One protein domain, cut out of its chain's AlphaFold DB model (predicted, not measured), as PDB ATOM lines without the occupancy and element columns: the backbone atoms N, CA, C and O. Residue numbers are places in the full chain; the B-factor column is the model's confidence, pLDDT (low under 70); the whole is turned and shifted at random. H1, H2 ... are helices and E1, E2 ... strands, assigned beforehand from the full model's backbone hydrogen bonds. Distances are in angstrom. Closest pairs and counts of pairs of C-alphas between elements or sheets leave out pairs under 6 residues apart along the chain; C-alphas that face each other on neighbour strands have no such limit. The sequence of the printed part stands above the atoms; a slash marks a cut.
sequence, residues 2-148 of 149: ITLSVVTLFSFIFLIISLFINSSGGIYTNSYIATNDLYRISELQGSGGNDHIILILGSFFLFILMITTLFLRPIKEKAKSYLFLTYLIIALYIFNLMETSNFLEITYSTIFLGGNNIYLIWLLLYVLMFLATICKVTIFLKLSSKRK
ATOM      1  N   ILE A   2     189.285 117.899 197.038       66.50
ATOM      2  CA  ILE A   2     189.967 118.800 196.069       66.50
ATOM      3  C   ILE A   2     190.115 118.184 194.665       66.50
ATOM      4  O   ILE A   2     189.687 118.777 193.686       66.50
ATOM      5  N   THR A   3     190.624 116.952 194.555       78.38
ATOM      6  CA  THR A   3     190.822 116.299 193.246       78.38
ATOM      7  C   THR A   3     189.515 116.029 192.485       78.38
ATOM      8  O   THR A   3     189.485 116.178 191.273       78.38
ATOM      9  N   LEU A   4     188.429 115.654 193.172       84.81
ATOM     10  CA  LEU A   4     187.132 115.390 192.526       84.81
ATOM     11  C   LEU A   4     186.430 116.694 192.134       84.81
ATOM     12  O   LEU A   4     185.800 116.760 191.082       84.81
ATOM     13  N   SER A   5     186.592 117.747 192.939       89.94
ATOM     14  CA  SER A   5     186.143 119.096 192.591       89.94
ATOM     15  C   SER A   5     186.846 119.607 191.330       89.94
ATOM     16  O   SER A   5     186.189 120.173 190.466       89.94
ATOM     17  N   VAL A   6     188.148 119.332 191.176       90.81
ATOM     18  CA  VAL A   6     188.907 119.663 189.957       90.81
ATOM     19  C   VAL A   6     188.405 118.876 188.742       90.81
ATOM     20  O   VAL A   6     188.177 119.474 187.699       90.81
ATOM     21  N   VAL A   7     188.160 117.566 188.866       92.25
ATOM     22  CA  VAL A   7     187.581 116.772 187.759       92.25
ATOM     23  C   VAL A   7     186.200 117.301 187.361       92.25
ATOM     24  O   VAL A   7     185.903 117.428 186.178       92.25
ATOM     25  N   THR A   8     185.380 117.689 188.339       93.94
ATOM     26  CA  THR A   8     184.056 118.270 188.074       93.94
ATOM     27  C   THR A   8     184.175 119.628 187.371       93.94
ATOM     28  O   THR A   8     183.439 119.894 186.423       93.94
ATOM     29  N   LEU A   9     185.143 120.465 187.760       94.12
ATOM     30  CA  LEU A   9     185.444 121.713 187.056       94.12
ATOM     31  C   LEU A   9     185.870 121.451 185.605       94.12
ATOM     32  O   LEU A   9     185.388 122.122 184.697       94.12
ATOM     33  N   PHE A  10     186.718 120.450 185.364       92.56
ATOM     34  CA  PHE A  10     187.074 120.067 184.001       92.56
ATOM     35  C   PHE A  10     185.869 119.567 183.204       92.56
ATOM     36  O   PHE A  10     185.762 119.921 182.036       92.56
ATOM     37  N   SER A  11     184.923 118.850 183.817       94.56
ATOM     38  CA  SER A  11     183.699 118.426 183.121       94.56
ATOM     39  C   SER A  11     182.790 119.601 182.743       94.56
ATOM     40  O   SER A  11     182.138 119.567 181.702       94.56
ATOM     41  N   PHE A  12     182.809 120.683 183.527       96.19
ATOM     42  CA  PHE A  12     182.145 121.931 183.160       96.19
ATOM     43  C   PHE A  12     182.837 122.612 181.975       96.19
ATOM     44  O   PHE A  12     182.180 122.970 181.004       96.19
ATOM     45  N   ILE A  13     184.167 122.747 182.011       94.81
ATOM     46  CA  ILE A  13     184.940 123.334 180.901       94.81
ATOM     47  C   ILE A  13     184.751 122.510 179.618       94.81
ATOM     48  O   ILE A  13     184.577 123.067 178.539       94.81
ATOM     49  N   PHE A  14     184.724 121.185 179.749       92.25
ATOM     50  CA  PHE A  14     184.442 120.242 178.674       92.25
ATOM     51  C   PHE A  14     183.059 120.466 178.046       92.25
ATOM     52  O   PHE A  14     182.949 120.525 176.821       92.25
ATOM     53  N   LEU A  15     182.022 120.678 178.865       94.38
ATOM     54  CA  LEU A  15     180.696 121.085 178.393       94.38
ATOM     55  C   LEU A  15     180.744 122.429 177.658       94.38
ATOM     56  O   LEU A  15     180.233 122.521 176.548       94.38
ATOM     57  N   ILE A  16     181.383 123.453 178.225       94.19
ATOM     58  CA  ILE A  16     181.482 124.764 177.569       94.19
ATOM     59  C   ILE A  16     182.141 124.635 176.194       94.19
ATOM     60  O   ILE A  16     181.607 125.149 175.219       94.19
ATOM     61  N   ILE A  17     183.242 123.894 176.089       89.56
ATOM     62  CA  ILE A  17     183.949 123.693 174.818       89.56
ATOM     63  C   ILE A  17     183.108 122.899 173.820       89.56
ATOM     64  O   ILE A  17     183.156 123.208 172.633       89.56
ATOM     65  N   SER A  18     182.291 121.944 174.281       85.94
ATOM     66  CA  SER A  18     181.387 121.198 173.396       85.94
ATOM     67  C   SER A  18     180.401 122.106 172.647       85.94
ATOM     68  O   SER A  18     180.093 121.834 171.493       85.94
ATOM     69  N   LEU A  19     179.983 123.230 173.250       87.12
ATOM     70  CA  LEU A  19     179.083 124.210 172.624       87.12
ATOM     71  C   LEU A  19     179.734 124.977 171.466       87.12
ATOM     72  O   LEU A  19     179.030 125.533 170.629       87.12
ATOM     73  N   PHE A  20     181.067 125.018 171.421       83.94
ATOM     74  CA  PHE A  20     181.831 125.669 170.355       83.94
ATOM     75  C   PHE A  20     182.275 124.689 169.262       83.94
ATOM     76  O   PHE A  20     182.933 125.097 168.302       83.94
ATOM     77  N   ILE A  21     181.951 123.397 169.388       76.00
ATOM     78  CA  ILE A  21     182.208 122.423 168.328       76.00
ATOM     79  C   ILE A  21     181.189 122.677 167.218       76.00
ATOM     80  O   ILE A  21     180.022 122.306 167.315       76.00
ATOM     81  N   ASN A  22     181.644 123.341 166.157       64.25
ATOM     82  CA  ASN A  22     180.809 123.633 164.999       64.25
ATOM     83  C   ASN A  22     180.321 122.339 164.329       64.25
ATOM     84  O   ASN A  22     181.091 121.391 164.161       64.25
ATOM     85  N   SER A  23     179.074 122.349 163.852       54.59
ATOM     86  CA  SER A  23     178.490 121.277 163.027       54.59
ATOM     87  C   SER A  23     179.257 121.037 161.720       54.59
ATOM     88  O   SER A  23     179.207 119.948 161.159       54.59
ATOM     89  N   SER A  24     180.014 122.037 161.258       46.25
ATOM     90  CA  SER A  24     180.919 121.968 160.106       46.25
ATOM     91  C   SER A  24     182.316 121.426 160.439       46.25
ATOM     92  O   SER A  24     183.186 121.358 159.572       46.25
ATOM     93  N   GLY A  25     182.557 121.058 161.698       39.00
ATOM     94  CA  GLY A  25     183.866 120.687 162.222       39.00
ATOM     95  C   GLY A  25     184.258 119.217 162.051       39.00
ATOM     96  O   GLY A  25     185.355 118.849 162.469       39.00
ATOM     97  N   GLY A  26     183.380 118.395 161.473       41.22
ATOM     98  CA  GLY A  26     183.670 117.029 161.045       41.22
ATOM     99  C   GLY A  26     183.759 116.963 159.523       41.22
ATOM    100  O   GLY A  26     182.748 117.046 158.846       41.22
ATOM    101  N   ILE A  27     184.981 116.842 159.002       42.16
ATOM    102  CA  ILE A  27     185.302 116.310 157.666       42.16
ATOM    103  C   ILE A  27     184.546 116.934 156.466       42.16
ATOM    104  O   ILE A  27     184.180 116.255 155.512       42.16
ATOM    105  N   TYR A  28     184.363 118.255 156.453       39.19
ATOM    106  CA  TYR A  28     183.800 118.957 155.286       39.19
ATOM    107  C   TYR A  28     184.815 119.270 154.174       39.19
ATOM    108  O   TYR A  28     184.438 119.834 153.149       39.19
ATOM    109  N   THR A  29     186.099 118.950 154.346       39.66
ATOM    110  CA  THR A  29     187.156 119.546 153.506       39.66
ATOM    111  C   THR A  29     187.897 118.587 152.590       39.66
ATOM    112  O   THR A  29     188.433 119.047 151.587       39.66
ATOM    113  N   ASN A  30     187.887 117.279 152.848       42.34
ATOM    114  CA  ASN A  30     188.629 116.337 152.017       42.34
ATOM    115  C   ASN A  30     187.664 115.370 151.341       42.34
ATOM    116  O   ASN A  30     186.974 114.593 151.987       42.34
ATOM    117  N   SER A  31     187.593 115.447 150.020       45.38
ATOM    118  CA  SER A  31     187.121 114.325 149.216       45.38
ATOM    119  C   SER A  31     188.220 113.267 149.222       45.38
ATOM    120  O   SER A  31     189.404 113.608 149.219       45.38
ATOM    121  N   TYR A  32     187.848 111.992 149.254       46.44
ATOM    122  CA  TYR A  32     188.796 110.911 149.009       46.44
ATOM    123  C   TYR A  32     188.345 110.147 147.770       46.44
ATOM    124  O   TYR A  32     187.150 110.020 147.500       46.44
ATOM    125  N   ILE A  33     189.313 109.706 146.973       44.34
ATOM    126  CA  ILE A  33     189.040 108.916 145.777       44.34
ATOM    127  C   ILE A  33     189.011 107.457 146.214       44.34
ATOM    128  O   ILE A  33     190.036 106.921 146.636       44.34
ATOM    129  N   ALA A  34     187.849 106.824 146.099       47.28
ATOM    130  CA  ALA A  34     187.701 105.381 146.219       47.28
ATOM    131  C   ALA A  34     187.184 104.852 144.882       47.28
ATOM    132  O   ALA A  34     186.314 105.464 144.271       47.28
ATOM    133  N   THR A  35     187.757 103.749 144.395       51.41
ATOM    134  CA  THR A  35     187.293 103.064 143.171       51.41
ATOM    135  C   THR A  35     187.069 103.984 141.955       51.41
ATOM    136  O   THR A  35     186.110 103.800 141.220       51.41
ATOM    137  N   ASN A  36     187.965 104.955 141.725       44.12
ATOM    138  CA  ASN A  36     187.896 105.972 140.656       44.12
ATOM    139  C   ASN A  36     186.750 107.000 140.747       44.12
ATOM    140  O   ASN A  36     186.650 107.841 139.857       44.12
ATOM    141  N   ASP A  37     185.972 107.007 141.829       43.62
ATOM    142  CA  ASP A  37     184.936 108.007 142.078       43.62
ATOM    143  C   ASP A  37     185.354 108.967 143.200       43.62
ATOM    144  O   ASP A  37     185.981 108.593 144.199       43.62
ATOM    145  N   LEU A  38     185.035 110.251 143.011       48.31
ATOM    146  CA  LEU A  38     185.317 111.298 143.987       48.31
ATOM    147  C   LEU A  38     184.193 111.323 145.021       48.31
ATOM    148  O   LEU A  38     183.180 111.996 144.836       48.31
ATOM    149  N   TYR A  39     184.381 110.602 146.124       47.97
ATOM    150  CA  TYR A  39     183.432 110.632 147.227       47.97
ATOM    151  C   TYR A  39     183.693 111.870 148.078       47.97
ATOM    152  O   TYR A  39     184.764 112.052 148.674       47.97
ATOM    153  N   ARG A  40     182.697 112.755 148.157       47.03
ATOM    154  CA  ARG A  40     182.681 113.766 149.210       47.03
ATOM    155  C   ARG A  40     182.371 113.053 150.519       47.03
ATOM    156  O   ARG A  40     181.339 112.400 150.632       47.03
ATOM    157  N   ILE A  41     183.230 113.207 151.526       48.75
ATOM    158  CA  ILE A  41     182.994 112.618 152.856       48.75
ATOM    159  C   ILE A  41     181.641 113.080 153.438       48.75
ATOM    160  O   ILE A  41     180.994 112.334 154.169       48.75
ATOM    161  N   SER A  42     181.140 114.242 153.001       41.16
ATOM    162  CA  SER A  42     179.799 114.746 153.316       41.16
ATOM    163  C   SER A  42     178.639 113.856 152.848       41.16
ATOM    164  O   SER A  42     177.559 113.944 153.418       41.16
ATOM    165  N   GLU A  43     178.817 113.041 151.805       39.09
ATOM    166  CA  GLU A  43     177.758 112.181 151.243       39.09
ATOM    167  C   GLU A  43     177.724 110.794 151.901       39.09
ATOM    168  O   GLU A  43     176.665 110.178 151.990       39.09
ATOM    169  N   LEU A  44     178.861 110.333 152.434       44.16
ATOM    170  CA  LEU A  44     178.962 109.092 153.213       44.16
ATOM    171  C   LEU A  44     178.593 109.293 154.692       44.16
ATOM    172  O   LEU A  44     178.205 108.343 155.368       44.16
ATOM    173  N   GLN A  45     178.649 110.533 155.184       43.91
ATOM    174  CA  GLN A  45     178.115 110.933 156.485       43.91
ATOM    175  C   GLN A  45     176.727 111.565 156.326       43.91
ATOM    176  O   GLN A  45     176.542 112.763 156.541       43.91
ATOM    177  N   GLY A  46     175.721 110.749 156.002       36.28
ATOM    178  CA  GLY A  46     174.302 111.142 155.926       36.28
ATOM    179  C   GLY A  46     173.674 111.691 157.224       36.28
ATOM    180  O   GLY A  46     172.453 111.728 157.343       36.28
ATOM    181  N   SER A  47     174.462 112.116 158.214       38.88
ATOM    182  CA  SER A  47     173.986 112.660 159.491       38.88
ATOM    183  C   SER A  47     174.983 113.586 160.202       38.88
ATOM    184  O   SER A  47     174.878 113.745 161.417       38.88
ATOM    185  N   GLY A  48     175.922 114.235 159.496       42.28
ATOM    186  CA  GLY A  48     176.943 115.113 160.114       42.28
ATOM    187  C   GLY A  48     176.392 116.275 160.970       42.28
ATOM    188  O   GLY A  48     177.117 116.904 161.736       42.28
ATOM    189  N   GLY A  49     175.084 116.542 160.899       45.88
ATOM    190  CA  GLY A  49     174.379 117.468 161.784       45.88
ATOM    191  C   GLY A  49     174.037 116.925 163.179       45.88
ATOM    192  O   GLY A  49     173.752 117.730 164.052       45.88
ATOM    193  N   ASN A  50     174.071 115.618 163.450       53.28
ATOM    194  CA  ASN A  50     173.649 115.088 164.759       53.28
ATOM    195  C   ASN A  50     174.812 114.788 165.714       53.28
ATOM    196  O   ASN A  50     174.622 114.826 166.929       53.28
ATOM    197  N   ASP A  51     176.022 114.561 165.205       59.78
ATOM    198  CA  ASP A  51     177.159 114.137 166.038       59.78
ATOM    199  C   ASP A  51     177.589 115.225 167.033       59.78
ATOM    200  O   ASP A  51     177.873 114.948 168.199       59.78
ATOM    201  N   HIS A  52     177.549 116.496 166.618       67.81
ATOM    202  CA  HIS A  52     177.832 117.618 167.518       67.81
ATOM    203  C   HIS A  52     176.762 117.774 168.614       67.81
ATOM    204  O   HIS A  52     177.084 118.130 169.746       67.81
ATOM    205  N   ILE A  53     175.500 117.439 168.315       73.38
ATOM    206  CA  ILE A  53     174.412 117.432 169.304       73.38
ATOM    207  C   ILE A  53     174.652 116.322 170.333       73.38
ATOM    208  O   ILE A  53     174.485 116.555 171.531       73.38
ATOM    209  N   ILE A  54     175.099 115.139 169.895       75.31
ATOM    210  CA  ILE A  54     175.464 114.026 170.787       75.31
ATOM    211  C   ILE A  54     176.629 114.423 171.700       75.31
ATOM    212  O   ILE A  54     176.581 114.138 172.898       75.31
ATOM    213  N   LEU A  55     177.638 115.131 171.179       79.19
ATOM    214  CA  LEU A  55     178.742 115.652 171.991       79.19
ATOM    215  C   LEU A  55     178.239 116.622 173.065       79.19
ATOM    216  O   LEU A  55     178.556 116.437 174.238       79.19
ATOM    217  N   ILE A  56     177.408 117.602 172.698       84.06
ATOM    218  CA  ILE A  56     176.855 118.584 173.644       84.06
ATOM    219  C   ILE A  56     176.008 117.898 174.721       84.06
ATOM    220  O   ILE A  56     176.227 118.111 175.917       84.06
ATOM    221  N   LEU A  57     175.056 117.053 174.316       86.12
ATOM    222  CA  LEU A  57     174.171 116.356 175.249       86.12
ATOM    223  C   LEU A  57     174.956 115.395 176.146       86.12
ATOM    224  O   LEU A  57     174.757 115.393 177.361       86.12
ATOM    225  N   GLY A  58     175.886 114.622 175.586       88.31
ATOM    226  CA  GLY A  58     176.727 113.711 176.356       88.31
ATOM    227  C   GLY A  58     177.630 114.450 177.347       88.31
ATOM    228  O   GLY A  58     177.714 114.047 178.509       88.31
ATOM    229  N   SER A  59     178.246 115.571 176.949       91.38
ATOM    230  CA  SER A  59     179.032 116.420 177.857       91.38
ATOM    231  C   SER A  59     178.160 117.015 178.967       91.38
ATOM    232  O   SER A  59     178.590 117.069 180.122       91.38
ATOM    233  N   PHE A  60     176.925 117.408 178.648       94.19
ATOM    234  CA  PHE A  60     175.968 117.925 179.625       94.19
ATOM    235  C   PHE A  60     175.584 116.860 180.656       94.19
ATOM    236  O   PHE A  60     175.717 117.094 181.859       94.19
ATOM    237  N   PHE A  61     175.176 115.669 180.211       95.25
ATOM    238  CA  PHE A  61     174.825 114.574 181.117       95.25
ATOM    239  C   PHE A  61     176.008 114.152 181.989       95.25
ATOM    240  O   PHE A  61     175.833 113.944 183.192       95.25
ATOM    241  N   LEU A  62     177.217 114.089 181.424       95.12
ATOM    242  CA  LEU A  62     178.429 113.786 182.182       95.12
ATOM    243  C   LEU A  62     178.663 114.813 183.300       95.12
ATOM    244  O   LEU A  62     178.893 114.424 184.448       95.12
ATOM    245  N   PHE A  63     178.548 116.109 182.993       97.00
ATOM    246  CA  PHE A  63     178.677 117.174 183.989       97.00
ATOM    247  C   PHE A  63     177.621 117.049 185.096       97.00
ATOM    248  O   PHE A  63     177.968 117.079 186.280       97.00
ATOM    249  N   ILE A  64     176.350 116.838 184.735       97.50
ATOM    250  CA  ILE A  64     175.255 116.671 185.700       97.50
ATOM    251  C   ILE A  64     175.487 115.456 186.613       97.50
ATOM    252  O   ILE A  64     175.299 115.544 187.830       97.50
ATOM    253  N   LEU A  65     175.951 114.327 186.077       96.00
ATOM    254  CA  LEU A  65     176.267 113.140 186.880       96.00
ATOM    255  C   LEU A  65     177.433 113.387 187.846       96.00
ATOM    256  O   LEU A  65     177.375 112.984 189.015       96.00
ATOM    257  N   MET A  66     178.483 114.079 187.396       95.00
ATOM    258  CA  MET A  66     179.636 114.400 188.240       95.00
ATOM    259  C   MET A  66     179.283 115.399 189.347       95.00
ATOM    260  O   MET A  66     179.607 115.146 190.511       95.00
ATOM    261  N   ILE A  67     178.582 116.494 189.025       96.06
ATOM    262  CA  ILE A  67     178.217 117.533 190.002       96.06
ATOM    263  C   ILE A  67     177.249 116.981 191.058       96.06
ATOM    264  O   ILE A  67     177.464 117.181 192.254       96.06
ATOM    265  N   THR A  68     176.241 116.203 190.654       95.06
ATOM    266  CA  THR A  68     175.304 115.567 191.596       95.06
ATOM    267  C   THR A  68     176.035 114.595 192.520       95.06
ATOM    268  O   THR A  68     175.906 114.679 193.743       95.06
ATOM    269  N   THR A  69     176.892 113.737 191.966       94.88
ATOM    270  CA  THR A  69     177.676 112.768 192.745       94.88
ATOM    271  C   THR A  69     178.668 113.445 193.697       94.88
ATOM    272  O   THR A  69     178.893 112.955 194.810       94.88
ATOM    273  N   LEU A  70     179.234 114.594 193.316       93.62
ATOM    274  CA  LEU A  70     180.113 115.380 194.181       93.62
ATOM    275  C   LEU A  70     179.376 115.850 195.448       93.62
ATOM    276  O   LEU A  70     179.910 115.695 196.555       93.62
ATOM    277  N   PHE A  71     178.148 116.359 195.293       91.56
ATOM    278  CA  PHE A  71     177.334 116.912 196.383       91.56
ATOM    279  C   PHE A  71     176.550 115.874 197.196       91.56
ATOM    280  O   PHE A  71     176.069 116.196 198.287       91.56
ATOM    281  N   LEU A  72     176.478 114.619 196.747       91.56
ATOM    282  CA  LEU A  72     175.902 113.526 197.532       91.56
ATOM    283  C   LEU A  72     176.752 113.249 198.787       91.56
ATOM    284  O   LEU A  72     177.742 112.512 198.765       91.56
ATOM    285  N   ARG A  73     176.335 113.842 199.913       78.19
ATOM    286  CA  ARG A  73     176.948 113.678 201.244       78.19
ATOM    287  C   ARG A  73     177.036 112.233 201.758       78.19
ATOM    288  O   ARG A  73     178.067 111.927 202.352       78.19
ATOM    289  N   PRO A  74     176.045 111.337 201.568       85.88
ATOM    290  CA  PRO A  74     176.118 110.004 202.176       85.88
ATOM    291  C   PRO A  74     177.175 109.096 201.525       85.88
ATOM    292  O   PRO A  74     177.553 108.073 202.096       85.88
ATOM    293  N   ILE A  75     177.681 109.451 200.341       87.69
ATOM    294  CA  ILE A  75     178.620 108.616 199.593       87.69
ATOM    295  C   ILE A  75     180.053 108.904 200.053       87.69
ATOM    296  O   ILE A  75     180.542 110.031 199.986       87.69
ATOM    297  N   LYS A  76     180.772 107.857 200.467       88.81
ATOM    298  CA  LYS A  76     182.204 107.955 200.793       88.81
ATOM    299  C   LYS A  76     183.008 108.381 199.560       88.81
ATOM    300  O   LYS A  76     182.783 107.884 198.461       88.81
ATOM    301  N   GLU A  77     184.040 109.200 199.754       86.81
ATOM    302  CA  GLU A  77     184.905 109.724 198.677       86.81
ATOM    303  C   GLU A  77     185.496 108.638 197.754       86.81
ATOM    304  O   GLU A  77     185.628 108.841 196.545       86.81
ATOM    305  N   LYS A  78     185.813 107.458 198.307       88.56
ATOM    306  CA  LYS A  78     186.282 106.300 197.528       88.56
ATOM    307  C   LYS A  78     185.217 105.836 196.524       88.56
ATOM    308  O   LYS A  78     185.535 105.621 195.363       88.56
ATOM    309  N   ALA A  79     183.962 105.727 196.960       90.81
ATOM    310  CA  ALA A  79     182.844 105.326 196.108       90.81
ATOM    311  C   ALA A  79     182.535 106.385 195.038       90.81
ATOM    312  O   ALA A  79     182.343 106.023 193.882       90.81
ATOM    313  N   LYS A  80     182.607 107.682 195.376       93.25
ATOM    314  CA  LYS A  80     182.479 108.770 194.387       93.25
ATOM    315  C   LYS A  80     183.509 108.659 193.263       93.25
ATOM    316  O   LYS A  80     183.176 108.856 192.105       93.25
ATOM    317  N   SER A  81     184.750 108.305 193.600       92.31
ATOM    318  CA  SER A  81     185.827 108.175 192.608       92.31
ATOM    319  C   SER A  81     185.599 107.003 191.649       92.31
ATOM    320  O   SER A  81     185.877 107.132 190.462       92.31
ATOM    321  N   TYR A  82     185.059 105.882 192.142       94.00
ATOM    322  CA  TYR A  82     184.650 104.777 191.271       94.00
ATOM    323  C   TYR A  82     183.468 105.160 190.384       94.00
ATOM    324  O   TYR A  82     183.513 104.874 189.196       94.00
ATOM    325  N   LEU A  83     182.463 105.861 190.922       95.00
ATOM    326  CA  LEU A  83     181.335 106.356 190.126       95.00
ATOM    327  C   LEU A  83     181.800 107.298 189.009       95.00
ATOM    328  O   LEU A  83     181.394 107.124 187.868       95.00
ATOM    329  N   PHE A  84     182.707 108.232 189.311       94.88
ATOM    330  CA  PHE A  84     183.304 109.114 188.300       94.88
ATOM    331  C   PHE A  84     183.995 108.310 187.193       94.88
ATOM    332  O   PHE A  84     183.809 108.611 186.016       94.88
ATOM    333  N   LEU A  85     184.757 107.272 187.556       95.31
ATOM    334  CA  LEU A  85     185.404 106.396 186.579       95.31
ATOM    335  C   LEU A  85     184.370 105.654 185.725       95.31
ATOM    336  O   LEU A  85     184.524 105.590 184.510       95.31
ATOM    337  N   THR A  86     183.302 105.136 186.333       95.75
ATOM    338  CA  THR A  86     182.210 104.471 185.615       95.75
ATOM    339  C   THR A  86     181.523 105.417 184.633       95.75
ATOM    340  O   THR A  86     181.325 105.038 183.483       95.75
ATOM    341  N   TYR A  87     181.212 106.652 185.039       95.56
ATOM    342  CA  TYR A  87     180.602 107.643 184.148       95.56
ATOM    343  C   TYR A  87     181.501 107.964 182.959       95.56
ATOM    344  O   TYR A  87     181.016 108.038 181.836       95.56
ATOM    345  N   LEU A  88     182.808 108.102 183.189       93.19
ATOM    346  CA  LEU A  88     183.772 108.321 182.115       93.19
ATOM    347  C   LEU A  88     183.890 107.098 181.194       93.19
ATOM    348  O   LEU A  88     183.934 107.248 179.983       93.19
ATOM    349  N   ILE A  89     183.876 105.871 181.714       91.00
ATOM    350  CA  ILE A  89     183.872 104.678 180.853       91.00
ATOM    351  C   ILE A  89     182.605 104.631 179.993       91.00
ATOM    352  O   ILE A  89     182.695 104.363 178.805       91.00
ATOM    353  N   ILE A  90     181.434 104.933 180.554       89.69
ATOM    354  CA  ILE A  90     180.184 104.995 179.782       89.69
ATOM    355  C   ILE A  90     180.250 106.117 178.734       89.69
ATOM    356  O   ILE A  90     179.850 105.913 177.591       89.69
ATOM    357  N   ALA A  91     180.804 107.277 179.094       87.44
ATOM    358  CA  ALA A  91     180.976 108.398 178.177       87.44
ATOM    359  C   ALA A  91     181.903 108.060 176.998       87.44
ATOM    360  O   ALA A  91     181.626 108.506 175.890       87.44
ATOM    361  N   LEU A  92     182.938 107.226 177.191       81.94
ATOM    362  CA  LEU A  92     183.764 106.717 176.083       81.94
ATOM    363  C   LEU A  92     182.900 106.040 175.010       81.94
ATOM    364  O   LEU A  92     183.112 106.293 173.829       81.94
ATOM    365  N   TYR A  93     181.933 105.210 175.416       77.81
ATOM    366  CA  TYR A  93     181.026 104.537 174.484       77.81
ATOM    367  C   TYR A  93     180.053 105.510 173.824       77.81
ATOM    368  O   TYR A  93     179.868 105.440 172.621       77.81
ATOM    369  N   ILE A  94     179.456 106.435 174.583       78.25
ATOM    370  CA  ILE A  94     178.489 107.406 174.036       78.25
ATOM    371  C   ILE A  94     179.149 108.332 173.008       78.25
ATOM    372  O   ILE A  94     178.545 108.672 171.998       78.25
ATOM    373  N   PHE A  95     180.394 108.734 173.256       76.69
ATOM    374  CA  PHE A  95     181.180 109.541 172.323       76.69
ATOM    375  C   PHE A  95     181.849 108.710 171.223       76.69
ATOM    376  O   PHE A  95     182.684 109.237 170.488       76.69
ATOM    377  N   ASN A  96     181.523 107.417 171.145       68.38
ATOM    378  CA  ASN A  96     182.098 106.440 170.232       68.38
ATOM    379  C   ASN A  96     183.630 106.338 170.281       68.38
ATOM    380  O   ASN A  96     184.209 105.674 169.438       68.38
ATOM    381  N   LEU A  97     184.310 106.880 171.302       66.12
ATOM    382  CA  LEU A  97     185.781 106.958 171.410       66.12
ATOM    383  C   LEU A  97     186.487 105.590 171.463       66.12
ATOM    384  O   LEU A  97     187.716 105.530 171.448       66.12
ATOM    385  N   MET A  98     185.726 104.499 171.563       58.47
ATOM    386  CA  MET A  98     186.210 103.116 171.488       58.47
ATOM    387  C   MET A  98     185.935 102.445 170.135       58.47
ATOM    388  O   MET A  98     186.392 101.320 169.923       58.47
ATOM    389  N   GLU A  99     185.209 103.097 169.225       47.38
ATOM    390  CA  GLU A  99     184.977 102.580 167.882       47.38
ATOM    391  C   GLU A  99     186.300 102.528 167.113       47.38
ATOM    392  O   GLU A  99     186.862 103.520 166.657       47.38
ATOM    393  N   THR A 100     186.791 101.308 166.948       45.38
ATOM    394  CA  THR A 100     187.715 100.927 165.882       45.38
ATOM    395  C   THR A 100     186.854 100.390 164.744       45.38
ATOM    396  O   THR A 100     186.781  99.185 164.520       45.38
ATOM    397  N   SER A 101     186.062 101.252 164.098       37.69
ATOM    398  CA  SER A 101     185.141 100.768 163.069       37.69
ATOM    399  C   SER A 101     185.904 100.445 161.775       37.69
ATOM    400  O   SER A 101     186.623 101.269 161.222       37.69
ATOM    401  N   ASN A 102     185.719  99.217 161.282       37.25
ATOM    402  CA  ASN A 102     186.046  98.793 159.912       37.25
ATOM    403  C   ASN A 102     184.950  99.209 158.907       37.25
ATOM    404  O   ASN A 102     184.942  98.731 157.778       37.25
ATOM    405  N   PHE A 103     183.967 100.018 159.320       38.44
ATOM    406  CA  PHE A 103     182.758 100.251 158.522       38.44
ATOM    407  C   PHE A 103     182.848 101.478 157.604       38.44
ATOM    408  O   PHE A 103     182.081 101.586 156.658       38.44
ATOM    409  N   LEU A 104     183.832 102.348 157.824       41.00
ATOM    410  CA  LEU A 104     184.292 103.392 156.912       41.00
ATOM    411  C   LEU A 104     185.794 103.526 157.183       41.00
ATOM    412  O   LEU A 104     186.190 103.558 158.344       41.00
ATOM    413  N   GLU A 105     186.641 103.612 156.159       40.91
ATOM    414  CA  GLU A 105     188.097 103.839 156.275       40.91
ATOM    415  C   GLU A 105     188.452 105.240 156.836       40.91
ATOM    416  O   GLU A 105     189.409 105.889 156.425       40.91
ATOM    417  N   ILE A 106     187.668 105.746 157.785       45.47
ATOM    418  CA  ILE A 106     187.853 107.013 158.474       45.47
ATOM    419  C   ILE A 106     188.142 106.662 159.932       45.47
ATOM    420  O   ILE A 106     187.259 106.557 160.778       45.47
ATOM    421  N   THR A 107     189.418 106.420 160.215       43.84
ATOM    422  CA  THR A 107     189.899 106.247 161.590       43.84
ATOM    423  C   THR A 107     189.808 107.582 162.339       43.84
ATOM    424  O   THR A 107     189.806 108.645 161.726       43.84
ATOM    425  N   TYR A 108     189.837 107.578 163.677       45.06
ATOM    426  CA  TYR A 108     190.005 108.805 164.482       45.06
ATOM    427  C   TYR A 108     191.151 109.709 163.985       45.06
ATOM    428  O   TYR A 108     191.114 110.923 164.180       45.06
ATOM    429  N   SER A 109     192.137 109.133 163.281       38.44
ATOM    430  CA  SER A 109     193.190 109.861 162.567       38.44
ATOM    431  C   SER A 109     192.654 110.919 161.589       38.44
ATOM    432  O   SER A 109     193.230 111.999 161.504       38.44
ATOM    433  N   THR A 110     191.521 110.690 160.924       43.72
ATOM    434  CA  THR A 110     190.901 111.642 159.992       43.72
ATOM    435  C   THR A 110     190.282 112.840 160.721       43.72
ATOM    436  O   THR A 110     190.250 113.939 160.174       43.72
ATOM    437  N   ILE A 111     189.876 112.674 161.987       48.81
ATOM    438  CA  ILE A 111     189.441 113.775 162.863       48.81
ATOM    439  C   ILE A 111     190.656 114.573 163.368       48.81
ATOM    440  O   ILE A 111     190.619 115.805 163.373       48.81
ATOM    441  N   PHE A 112     191.766 113.900 163.704       45.75
ATOM    442  CA  PHE A 112     193.042 114.562 164.028       45.75
ATOM    443  C   PHE A 112     193.636 115.333 162.833       45.75
ATOM    444  O   PHE A 112     194.262 116.372 163.026       45.75
ATOM    445  N   LEU A 113     193.403 114.857 161.606       42.38
ATOM    446  CA  LEU A 113     193.809 115.509 160.355       42.38
ATOM    447  C   LEU A 113     192.820 116.594 159.880       42.38
ATOM    448  O   LEU A 113     193.173 117.406 159.029       42.38
ATOM    449  N   GLY A 114     191.603 116.643 160.436       49.00
ATOM    450  CA  GLY A 114     190.516 117.540 160.021       49.00
ATOM    451  C   GLY A 114     190.630 119.000 160.481       49.00
ATOM    452  O   GLY A 114     189.727 119.789 160.220       49.00
ATOM    453  N   GLY A 115     191.707 119.384 161.176       54.19
ATOM    454  CA  GLY A 115     192.004 120.785 161.517       54.19
ATOM    455  C   GLY A 115     191.075 121.446 162.549       54.19
ATOM    456  O   GLY A 115     191.176 122.651 162.781       54.19
ATOM    457  N   ASN A 116     190.177 120.699 163.202       67.12
ATOM    458  CA  ASN A 116     189.281 121.251 164.217       67.12
ATOM    459  C   ASN A 116     189.964 121.321 165.594       67.12
ATOM    460  O   ASN A 116     189.818 120.437 166.442       67.12
ATOM    461  N   ASN A 117     190.695 122.412 165.826       75.81
ATOM    462  CA  ASN A 117     191.416 122.661 167.080       75.81
ATOM    463  C   ASN A 117     190.513 122.601 168.324       75.81
ATOM    464  O   ASN A 117     190.970 122.196 169.390       75.81
ATOM    465  N   ILE A 118     189.232 122.965 168.204       80.44
ATOM    466  CA  ILE A 118     188.286 122.943 169.328       80.44
ATOM    467  C   ILE A 118     187.988 121.498 169.738       80.44
ATOM    468  O   ILE A 118     188.012 121.186 170.929       80.44
ATOM    469  N   TYR A 119     187.794 120.600 168.769       76.25
ATOM    470  CA  TYR A 119     187.623 119.171 169.042       76.25
ATOM    471  C   TYR A 119     188.877 118.552 169.680       76.25
ATOM    472  O   TYR A 119     188.770 117.764 170.619       76.25
ATOM    473  N   LEU A 120     190.078 118.951 169.242       78.00
ATOM    474  CA  LEU A 120     191.332 118.495 169.858       78.00
ATOM    475  C   LEU A 120     191.445 118.924 171.324       78.00
ATOM    476  O   LEU A 120     191.814 118.115 172.177       78.00
ATOM    477  N   ILE A 121     191.099 120.176 171.634       85.94
ATOM    478  CA  ILE A 121     191.079 120.675 173.015       85.94
ATOM    479  C   ILE A 121     190.027 119.916 173.836       85.94
ATOM    480  O   ILE A 121     190.303 119.518 174.969       85.94
ATOM    481  N   TRP A 122     188.843 119.676 173.267       87.75
ATOM    482  CA  TRP A 122     187.779 118.895 173.901       87.75
ATOM    483  C   TRP A 122     188.259 117.481 174.257       87.75
ATOM    484  O   TRP A 122     188.144 117.058 175.410       87.75
ATOM    485  N   LEU A 123     188.891 116.780 173.314       84.44
ATOM    486  CA  LEU A 123     189.416 115.432 173.527       84.44
ATOM    487  C   LEU A 123     190.570 115.418 174.540       84.44
ATOM    488  O   LEU A 123     190.628 114.541 175.403       84.44
ATOM    489  N   LEU A 124     191.470 116.402 174.488       87.81
ATOM    490  CA  LEU A 124     192.549 116.532 175.467       87.81
ATOM    491  C   LEU A 124     191.989 116.684 176.886       87.81
ATOM    492  O   LEU A 124     192.445 116.004 177.807       87.81
ATOM    493  N   LEU A 125     190.974 117.532 177.070       91.12
ATOM    494  CA  LEU A 125     190.308 117.697 178.363       91.12
ATOM    495  C   LEU A 125     189.674 116.400 178.848       91.12
ATOM    496  O   LEU A 125     189.813 116.059 180.024       91.12
ATOM    497  N   TYR A 126     189.039 115.653 177.948       90.31
ATOM    498  CA  TYR A 126     188.496 114.340 178.265       90.31
ATOM    499  C   TYR A 126     189.565 113.391 178.821       90.31
ATOM    500  O   TYR A 126     189.398 112.815 179.901       90.31
ATOM    501  N   VAL A 127     190.698 113.278 178.123       90.38
ATOM    502  CA  VAL A 127     191.828 112.436 178.541       90.38
ATOM    503  C   VAL A 127     192.381 112.890 179.894       90.38
ATOM    504  O   VAL A 127     192.642 112.057 180.764       90.38
ATOM    505  N   LEU A 128     192.502 114.200 180.128       91.75
ATOM    506  CA  LEU A 128     192.957 114.740 181.413       91.75
ATOM    507  C   LEU A 128     192.000 114.390 182.564       91.75
ATOM    508  O   LEU A 128     192.461 113.969 183.630       91.75
ATOM    509  N   MET A 129     190.682 114.499 182.361       93.69
ATOM    510  CA  MET A 129     189.688 114.064 183.355       93.69
ATOM    511  C   MET A 129     189.799 112.568 183.655       93.69
ATOM    512  O   MET A 129     189.733 112.153 184.820       93.69
ATOM    513  N   PHE A 130     189.988 111.764 182.608       92.00
ATOM    514  CA  PHE A 130     190.131 110.317 182.701       92.00
ATOM    515  C   PHE A 130     191.354 109.926 183.533       92.00
ATOM    516  O   PHE A 130     191.230 109.216 184.536       92.00
ATOM    517  N   LEU A 131     192.521 110.474 183.192       91.94
ATOM    518  CA  LEU A 131     193.774 110.241 183.911       91.94
ATOM    519  C   LEU A 131     193.693 110.707 185.368       91.94
ATOM    520  O   LEU A 131     194.087 109.968 186.271       91.94
ATOM    521  N   ALA A 132     193.138 111.895 185.627       91.94
ATOM    522  CA  ALA A 132     192.973 112.406 186.988       91.94
ATOM    523  C   ALA A 132     192.109 111.470 187.854       91.94
ATOM    524  O   ALA A 132     192.440 111.202 189.016       91.94
ATOM    525  N   THR A 133     191.033 110.930 187.277       92.81
ATOM    526  CA  THR A 133     190.125 109.997 187.958       92.81
ATOM    527  C   THR A 133     190.794 108.645 188.211       92.81
ATOM    528  O   THR A 133     190.742 108.144 189.339       92.81
ATOM    529  N   ILE A 134     191.507 108.088 187.224       92.69
ATOM    530  CA  ILE A 134     192.280 106.844 187.384       92.69
ATOM    531  C   ILE A 134     193.343 106.991 188.469       92.69
ATOM    532  O   ILE A 134     193.394 106.173 189.389       92.69
ATOM    533  N   CYS A 135     194.157 108.047 188.417       91.06
ATOM    534  CA  CYS A 135     195.179 108.311 189.428       91.06
ATOM    535  C   CYS A 135     194.571 108.311 190.834       91.06
ATOM    536  O   CYS A 135     195.124 107.711 191.763       91.06
ATOM    537  N   LYS A 136     193.388 108.919 190.993       89.62
ATOM    538  CA  LYS A 136     192.688 108.947 192.276       89.62
ATOM    539  C   LYS A 136     192.260 107.556 192.742       89.62
ATOM    540  O   LYS A 136     192.489 107.211 193.905       89.62
ATOM    541  N   VAL A 137     191.674 106.757 191.854       91.38
ATOM    542  CA  VAL A 137     191.264 105.377 192.145       91.38
ATOM    543  C   VAL A 137     192.470 104.511 192.531       91.38
ATOM    544  O   VAL A 137     192.428 103.824 193.556       91.38
ATOM    545  N   THR A 138     193.574 104.600 191.789       89.25
ATOM    546  CA  THR A 138     194.802 103.828 192.043       89.25
ATOM    547  C   THR A 138     195.421 104.158 193.401       89.25
ATOM    548  O   THR A 138     195.810 103.250 194.144       89.25
ATOM    549  N   ILE A 139     195.450 105.438 193.791       87.69
ATOM    550  CA  ILE A 139     195.906 105.856 195.127       87.69
ATOM    551  C   ILE A 139     195.058 105.190 196.220       87.69
ATOM    552  O   ILE A 139     195.603 104.665 197.197       87.69
ATOM    553  N   PHE A 140     193.733 105.155 196.058       85.88
ATOM    554  CA  PHE A 140     192.851 104.512 197.033       85.88
ATOM    555  C   PHE A 140     193.033 102.995 197.112       85.88
ATOM    556  O   PHE A 140     192.954 102.439 198.212       85.88
ATOM    557  N   LEU A 141     193.296 102.322 195.990       85.38
ATOM    558  CA  LEU A 141     193.616 100.891 195.979       85.38
ATOM    559  C   LEU A 141     194.916 100.612 196.747       85.38
ATOM    560  O   LEU A 141     194.929  99.772 197.649       85.38
ATOM    561  N   LYS A 142     195.975 101.385 196.477       86.06
ATOM    562  CA  LYS A 142     197.283 101.226 197.134       86.06
ATOM    563  C   LYS A 142     197.218 101.464 198.647       86.06
ATOM    564  O   LYS A 142     197.776 100.686 199.418       86.06
ATOM    565  N   LEU A 143     196.506 102.503 199.090       80.81
ATOM    566  CA  LEU A 143     196.313 102.788 200.520       80.81
ATOM    567  C   LEU A 143     195.474 101.714 201.226       80.81
ATOM    568  O   LEU A 143     195.736 101.387 202.381       80.81
ATOM    569  N   SER A 144     194.482 101.148 200.535       73.06
ATOM    570  CA  SER A 144     193.660 100.061 201.073       73.06
ATOM    571  C   SER A 144     194.449  98.760 201.240       73.06
ATOM    572  O   SER A 144     194.134  97.991 202.145       73.06
ATOM    573  N   SER A 145     195.446  98.514 200.383       72.38
ATOM    574  CA  SER A 145     196.318  97.337 200.463       72.38
ATOM    575  C   SER A 145     197.263  97.402 201.664       72.38
ATOM    576  O   SER A 145     197.414  96.411 202.364       72.38
ATOM    577  N   LYS A 146     197.849  98.575 201.946       69.06
ATOM    578  CA  LYS A 146     198.790  98.770 203.067       69.06
ATOM    579  C   LYS A 146     198.164  98.658 204.460       69.06
ATOM    580  O   LYS A 146     198.889  98.504 205.425       69.06
ATOM    581  N   ARG A 147     196.839  98.780 204.589       61.19
ATOM    582  CA  ARG A 147     196.139  98.633 205.881       61.19
ATOM    583  C   ARG A 147     195.825  97.179 206.250       61.19
ATOM    584  O   ARG A 147     195.275  96.955 207.319       61.19
ATOM    585  N   LYS A 148     196.085  96.224 205.352       55.84
ATOM    586  CA  LYS A 148     195.794  94.795 205.557       55.84
ATOM    587  C   LYS A 148     197.038  93.948 205.875       55.84
ATOM    588  O   LYS A 148     196.890  92.747 206.054       55.84
TER     589      LYS A 148
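Overview. This is residues 2 to 148 of the 149 residues of an uncharacterized protein of Psychrobacter sp. Cmf 22.2 (UniProt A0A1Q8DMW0). A small hairpin of two strands, E1 and E2, lies beyond one end of a four-helix bundle, in which H1, H3, H4 and H6 stand in a ring and run up and down. Residues 33 to 38 of the hairpin stick out at that end and residues 142 to 148, the last turns of H6 and the tail, at the other; the short helices H2 and H5 lie between bundle and hairpin. The printed part has 147 residues, with H1, E1, E2, H2, H3, H4, H5 and H6 in chain order; the two strands are antiparallel and the class is mostly helix. The whole is loose, with a radius of gyration of the C-alphas of 18.5 A, and spans 66 by 30 by 21 A; the body without the free stretches spans 55 by 26 by 21 A.

Along the chain. E1 is residues 31 to 34, 9.5 A long, and E2 residues 37 to 40, 9.4 A. H2 is residues 41 to 44, 5.4 A, and H5 residues 108 to 113, 8.7 A. H1, residues 2 to 18, begins at C-alpha 2 (189.967, 118.800, 196.069) and measures 24.4 A. H3, residues 51 to 71, measures 30.5 A, and H4, residues 77 to 94, 25.6 A. H6, residues 117 to 146, is the longest at 43.8 A and ends at C-alpha 146 (198.790, 98.770, 203.067).

Arrangement. E1 and E2 form an antiparallel hairpin at 146 degrees, with N 32 and O 39 at 3.1 A and N 37 and O 34 at 2.9 A, within hydrogen-bond range. H2 touches no helix; its closest C-alphas to E1 are those of Ile 41 and Ser 31, 5.8 A. H5 and H6 are close but not clearly touching, Phe 112 to Leu 120 being the closest C-alphas at 7.2 A. In the up-and-down bundle, each helix running against the one before it, the closest C-alphas follow for each pair that touches. H1 and H3 touch at Leu 15 and Ser 59, 5.0 A, at a shallow tilt of 22 degrees. H3 and H4, a helical hairpin, touch at Met 66 and Phe 84, 6.4 A, at a shallow tilt of 8 degrees. H4 touches residues 130 to 140 of H6 alone, at Leu 85 and Thr 133, 6.1 A, with a tilt of 36 degrees, only just steep. H1 and H6 touch at Val 7 and Met 129, 5.6 A, at a shallow tilt of 19 degrees. H3 and H6 are apart. Every O i to N i+4 pair is within hydrogen-bond range in H1, H3, H5 and H6; H4 has 13 of 14, and H2 is too short for one.

Size, cuts and confidence. The C-alphas farthest apart, of Asn 36 and Lys 148, are 66.3 A apart. The printed part has no cut. The links from H1 to E1 and from H4 to H5 are long. The mean pLDDT of the printed part is 73.2; it is under 70 at residue 2 and in residues 22 to 52, 96 to 116 and 146 to 148.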